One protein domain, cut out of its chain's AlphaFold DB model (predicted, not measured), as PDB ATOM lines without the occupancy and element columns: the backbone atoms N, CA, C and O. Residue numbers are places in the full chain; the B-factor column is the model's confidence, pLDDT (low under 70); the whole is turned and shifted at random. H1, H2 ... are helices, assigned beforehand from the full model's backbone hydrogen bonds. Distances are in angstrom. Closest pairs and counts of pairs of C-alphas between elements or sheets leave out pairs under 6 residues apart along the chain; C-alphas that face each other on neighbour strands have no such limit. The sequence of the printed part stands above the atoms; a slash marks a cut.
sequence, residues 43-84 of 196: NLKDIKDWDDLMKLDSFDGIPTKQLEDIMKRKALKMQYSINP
ATOM      1  N   ASN A  43     -39.519  20.369 -46.709       64.50
ATOM      2  CA  ASN A  43     -39.204  20.785 -45.353       64.50
ATOM      3  C   ASN A  43     -39.953  22.092 -45.081       64.50
ATOM      4  O   ASN A  43     -39.637  23.134 -45.644       64.50
ATOM      5  N   LEU A  44     -40.931  22.050 -44.175       62.62
ATOM      6  CA  LEU A  44     -41.777  23.197 -43.807       62.62
ATOM      7  C   LEU A  44     -40.987  24.426 -43.315       62.62
ATOM      8  O   LEU A  44     -41.530  25.520 -43.241       62.62
ATOM      9  N   LYS A  45     -39.704  24.256 -42.968       68.12
ATOM     10  CA  LYS A  45     -38.790  25.343 -42.577       68.12
ATOM     11  C   LYS A  45     -38.286  26.178 -43.761       68.12
ATOM     12  O   LYS A  45     -37.807  27.291 -43.542       68.12
ATOM     13  N   ASP A  46     -38.405  25.652 -44.977       68.00
ATOM     14  CA  ASP A  46     -37.868  26.267 -46.192       68.00
ATOM     15  C   ASP A  46     -38.912  27.146 -46.905       68.00
ATOM     16  O   ASP A  46     -38.552  27.974 -47.735       68.00
ATOM     17  N   ILE A  47     -40.195  27.042 -46.530       71.94
ATOM     18  CA  ILE A  47     -41.291  27.857 -47.071       71.94
ATOM     19  C   ILE A  47     -41.409  29.138 -46.237       71.94
ATOM     20  O   ILE A  47     -41.981  29.128 -45.145       71.94
ATOM     21  N   LYS A  48     -40.849  30.247 -46.732       73.62
ATOM     22  CA  LYS A  48     -40.863  31.539 -46.016       73.62
ATOM     23  C   LYS A  48     -41.775  32.577 -46.654       73.62
ATOM     24  O   LYS A  48     -42.394  33.350 -45.923       73.62
ATOM     25  N   ASP A  49     -41.880  32.561 -47.981       76.25
ATOM     26  CA  ASP A  49     -42.556  33.597 -48.759       76.25
ATOM     27  C   ASP A  49     -43.474  33.023 -49.849       76.25
ATOM     28  O   ASP A  49     -43.452  31.834 -50.174       76.25
ATOM     29  N   TRP A  50     -44.302  33.899 -50.428       79.06
ATOM     30  CA  TRP A  50     -45.285  33.536 -51.453       79.06
ATOM     31  C   TRP A  50     -44.657  32.886 -52.693       79.06
ATOM     32  O   TRP A  50     -45.238  31.971 -53.271       79.06
ATOM     33  N   ASP A  51     -43.465  33.327 -53.090       79.94
ATOM     34  CA  ASP A  51     -42.782  32.798 -54.273       79.94
ATOM     35  C   ASP A  51     -42.289  31.363 -54.058       79.94
ATOM     36  O   ASP A  51     -42.207  30.597 -55.012       79.94
ATOM     37  N   ASP A  52     -42.004  30.975 -52.814       76.88
ATOM     38  CA  ASP A  52     -41.637  29.599 -52.471       76.88
ATOM     39  C   ASP A  52     -42.872  28.710 -52.348       76.88
ATOM     40  O   ASP A  52     -42.834  27.551 -52.751       76.88
ATOM     41  N   LEU A  53     -43.995  29.276 -51.894       78.44
ATOM     42  CA  LEU A  53     -45.292  28.603 -51.890       78.44
ATOM     43  C   LEU A  53     -45.733  28.220 -53.317       78.44
ATOM     44  O   LEU A  53     -46.221  27.118 -53.535       78.44
ATOM     45  N   MET A  54     -45.532  29.108 -54.299       76.50
ATOM     46  CA  MET A  54     -45.952  28.893 -55.696       76.50
ATOM     47  C   MET A  54     -45.041  27.946 -56.492       76.50
ATOM     48  O   MET A  54     -45.386  27.579 -57.612       76.50
ATOM     49  N   LYS A  55     -43.882  27.563 -55.941       79.19
ATOM     50  CA  LYS A  55     -42.983  26.553 -56.527       79.19
ATOM     51  C   LYS A  55     -43.346  25.127 -56.110       79.19
ATOM     52  O   LYS A  55     -42.716  24.191 -56.589       79.19
ATOM     53  N   LEU A  56     -44.295  24.964 -55.187       74.38
ATOM     54  CA  LEU A  56     -44.734  23.656 -54.720       74.38
ATOM     55  C   LEU A  56     -45.786  23.082 -55.666       74.38
ATOM     56  O   LEU A  56     -46.740  23.766 -56.034       74.38
ATOM     57  N   ASP A  57     -45.649  21.795 -55.973       71.62
ATOM     58  CA  ASP A  57     -46.621  21.057 -56.788       71.62
ATOM     59  C   ASP A  57     -47.953  20.826 -56.045       71.62
ATOM     60  O   ASP A  57     -48.989  20.592 -56.666       71.62
ATOM     61  N   SER A  58     -47.951  20.920 -54.708       71.19
ATOM     62  CA  SER A  58     -49.147  20.803 -53.865       71.19
ATOM     63  C   SER A  58     -48.994  21.555 -52.540       71.19
ATOM     64  O   SER A  58     -47.915  21.545 -51.944       71.19
ATOM     65  N   PHE A  59     -50.087  22.133 -52.030       72.38
ATOM     66  CA  PHE A  59     -50.132  22.806 -50.720       72.38
ATOM     67  C   PHE A  59     -50.419  21.850 -49.544       72.38
ATOM     68  O   PHE A  59     -50.551  22.288 -48.397       72.38
ATOM     69  N   ASP A  60     -50.526  20.550 -49.821       66.38
ATOM     70  CA  ASP A  60     -50.875  19.538 -48.829       66.38
ATOM     71  C   ASP A  60     -49.767  19.386 -47.776       66.38
ATOM     72  O   ASP A  60     -48.608  19.099 -48.077       66.38
ATOM     73  N   GLY A  61     -50.137  19.568 -46.505       66.94
ATOM     74  CA  GLY A  61     -49.233  19.430 -45.358       66.94
ATOM     75  C   GLY A  61     -48.666  20.737 -44.793       66.94
ATOM     76  O   GLY A  61     -47.948  20.680 -43.795       66.94
ATOM     77  N   ILE A  62     -49.010  21.902 -45.358       74.81
ATOM     78  CA  ILE A  62     -48.633  23.212 -44.802       74.81
ATOM     79  C   ILE A  62     -49.570  23.576 -43.633       74.81
ATOM     80  O   ILE A  62     -50.792  23.569 -43.802       74.81
ATOM     81  N   PRO A  63     -49.047  23.930 -42.442       81.00
ATOM     82  CA  PRO A  63     -49.861  24.430 -41.339       81.00
ATOM     83  C   PRO A  63     -50.660  25.677 -41.740       81.00
ATOM     84  O   PRO A  63     -50.091  26.669 -42.197       81.00
ATOM     85  N   THR A  64     -51.969  25.671 -41.489       78.00
ATOM     86  CA  THR A  64     -52.886  26.769 -41.852       78.00
ATOM     87  C   THR A  64     -52.435  28.131 -41.324       78.00
ATOM     88  O   THR A  64     -52.462  29.113 -42.056       78.00
ATOM     89  N   LYS A  65     -51.912  28.184 -40.092       80.50
ATOM     90  CA  LYS A  65     -51.366  29.418 -39.497       80.50
ATOM     91  C   LYS A  65     -50.194  30.006 -40.293       80.50
ATOM     92  O   LYS A  65     -50.105  31.217 -40.440       80.50
ATOM     93  N   GLN A  66     -49.310  29.159 -40.825       76.88
ATOM     94  CA  GLN A  66     -48.174  29.614 -41.635       76.88
ATOM     95  C   GLN A  66     -48.637  30.120 -43.003       76.88
ATOM     96  O   GLN A  66     -48.147  31.141 -43.479       76.88
ATOM     97  N   LEU A  67     -49.624  29.453 -43.605       79.00
ATOM     98  CA  LEU A  67     -50.234  29.891 -44.856       79.00
ATOM     99  C   LEU A  67     -50.929  31.254 -44.699       79.00
ATOM    100  O   LEU A  67     -50.727  32.145 -45.523       79.00
ATOM    101  N   GLU A  68     -51.688  31.447 -43.617       80.62
ATOM    102  CA  GLU A  68     -52.337  32.722 -43.296       80.62
ATOM    103  C   GLU A  68     -51.325  33.864 -43.127       80.62
ATOM    104  O   GLU A  68     -51.547  34.961 -43.643       80.62
ATOM    105  N   ASP A  69     -50.203  33.618 -42.447       82.62
ATOM    106  CA  ASP A  69     -49.152  34.621 -42.256       82.62
ATOM    107  C   ASP A  69     -48.472  35.006 -43.581       82.62
ATOM    108  O   ASP A  69     -48.246  36.193 -43.842       82.62
ATOM    109  N   ILE A  70     -48.203  34.033 -44.457       81.81
ATOM    110  CA  ILE A  70     -47.643  34.275 -45.797       81.81
ATOM    111  C   ILE A  70     -48.640  35.063 -46.663       81.81
ATOM    112  O   ILE A  70     -48.262  36.030 -47.332       81.81
ATOM    113  N   MET A  71     -49.929  34.715 -46.614       78.38
ATOM    114  CA  MET A  71     -50.983  35.430 -47.341       78.38
ATOM    115  C   MET A  71     -51.157  36.871 -46.844       78.38
ATOM    116  O   MET A  71     -51.256  37.787 -47.664       78.38
ATOM    117  N   LYS A  72     -51.127  37.107 -45.524       81.69
ATOM    118  CA  LYS A  72     -51.185  38.458 -44.936       81.69
ATOM    119  C   LYS A  72     -49.993  39.315 -45.359       81.69
ATOM    120  O   LYS A  72     -50.179  40.468 -45.741       81.69
ATOM    121  N   ARG A  73     -48.775  38.759 -45.366       76.94
ATOM    122  CA  ARG A  73     -47.575  39.466 -45.852       76.94
ATOM    123  C   ARG A  73     -47.669  39.814 -47.336       76.94
ATOM    124  O   ARG A  73     -47.286  40.916 -47.724       76.94
ATOM    125  N   LYS A  74     -48.225  38.922 -48.163       77.69
ATOM    126  CA  LYS A  74     -48.481  39.195 -49.584       77.69
ATOM    127  C   LYS A  74     -49.498  40.324 -49.772       77.69
ATOM    128  O   LYS A  74     -49.253  41.224 -50.571       77.69
ATOM    129  N   ALA A  75     -50.603  40.295 -49.028       72.00
ATOM    130  CA  ALA A  75     -51.630  41.333 -49.076       72.00
ATOM    131  C   ALA A  75     -51.067  42.701 -48.662       72.00
ATOM    132  O   ALA A  75     -51.279  43.686 -49.365       72.00
ATOM    133  N   LEU A  76     -50.255  42.748 -47.600       68.56
ATOM    134  CA  LEU A  76     -49.547  43.962 -47.189       68.56
ATOM    135  C   LEU A  76     -48.564  44.440 -48.264       68.56
ATOM    136  O   LEU A  76     -48.546  45.621 -48.583       68.56
ATOM    137  N   LYS A  77     -47.785  43.550 -48.890       70.06
ATOM    138  CA  LYS A  77     -46.865  43.918 -49.982       70.06
ATOM    139  C   LYS A  77     -47.607  44.459 -51.212       70.06
ATOM    140  O   LYS A  77     -47.140  45.419 -51.817       70.06
ATOM    141  N   MET A  78     -48.774  43.901 -51.547       62.03
ATOM    142  CA  MET A  78     -49.661  44.470 -52.571       62.03
ATOM    143  C   MET A  78     -50.169  45.854 -52.157       62.03
ATOM    144  O   MET A  78     -50.121  46.781 -52.959       62.03
ATOM    145  N   GLN A  79     -50.568  46.025 -50.898       59.00
ATOM    146  CA  GLN A  79     -51.043  47.300 -50.364       59.00
ATOM    147  C   GLN A  79     -49.945  48.376 -50.301       59.00
ATOM    148  O   GLN A  79     -50.234  49.536 -50.542       59.00
ATOM    149  N   TYR A  80     -48.684  48.012 -50.054       51.47
ATOM    150  CA  TYR A  80     -47.543  48.938 -50.116       51.47
ATOM    151  C   TYR A  80     -47.057  49.209 -51.549       51.47
ATOM    152  O   TYR A  80     -46.494  50.269 -51.805       51.47
ATOM    153  N   SER A  81     -47.298  48.300 -52.506       57.16
ATOM    154  CA  SER A  81     -47.108  48.589 -53.941       57.16
ATOM    155  C   SER A  81     -48.158  49.563 -54.500       57.16
ATOM    156  O   SER A  81     -48.000  50.102 -55.596       57.16
ATOM    157  N   ILE A  82     -49.202  49.844 -53.716       55.41
ATOM    158  CA  ILE A  82     -50.102  50.978 -53.902       55.41
ATOM    159  C   ILE A  82     -49.443  52.177 -53.200       55.41
ATOM    160  O   ILE A  82     -49.541  52.353 -51.991       55.41
ATOM    161  N   ASN A  83     -48.706  52.972 -53.981       47.50
ATOM    162  CA  ASN A  83     -48.030  54.200 -53.546       47.50
ATOM    163  C   ASN A  83     -48.917  55.095 -52.648       47.50
ATOM    164  O   ASN A  83     -50.017  55.448 -53.081       47.50
ATOM    165  N   PRO A  84     -48.426  55.570 -51.487       51.12
ATOM    166  CA  PRO A  84     -49.185  56.449 -50.590       51.12
ATOM    167  C   PRO A  84     -49.349  57.893 -51.108       51.12
ATOM    168  O   PRO A  84     -50.187  58.622 -50.589       51.12
TER     169      PRO A  84
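Overview. This is residues 43 to 84 of the 196 residues of an uncharacterized protein of Hanseniaspora guilliermondii (UniProt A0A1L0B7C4). A winding stretch, residues 43 to 63, which holds the short helix H1, lies beside the first part of one long helix, H2. The far part of the model, residues 75 to 84, of which 75 to 81 belong to H2, sticks out from this body. The printed part has 42 residues with two named helices, H1 then H2, and no named strand; its class is all helix. It is loose, with a radius of gyration of the C-alphas of 11.6 A, and elongated, spanning 37 by 19 by 15 A.

Arrangement. H1, residues 50 to 53, and H2, residues 64 to 81, only just touch, with 3 pairs of C-alphas within 8 A. H2 touches H1 with residues 70 to 74 alone. Their closest C-alphas, those of Trp 50 and Ile 70, are 6.2 A apart. In H2 every O i to N i+4 pair is within hydrogen-bond range; H1 is too short for such a pair.

Along the chain. H1 begins at C-alpha 50 (-45.285, 33.536, -51.453) and is 5.0 A long. H2 is 25.6 A long and ends at C-alpha 81 (-47.108, 48.589, -53.941).

Size, cuts and confidence. The C-alphas farthest apart, those of Asn 43 and Pro 84, are 37.4 A apart. The printed part has no cut, and the link from H1 to H2 is short. The pLDDT is under 70 at residues 43 to 46, 60 to 61, 76 and 78 to 84.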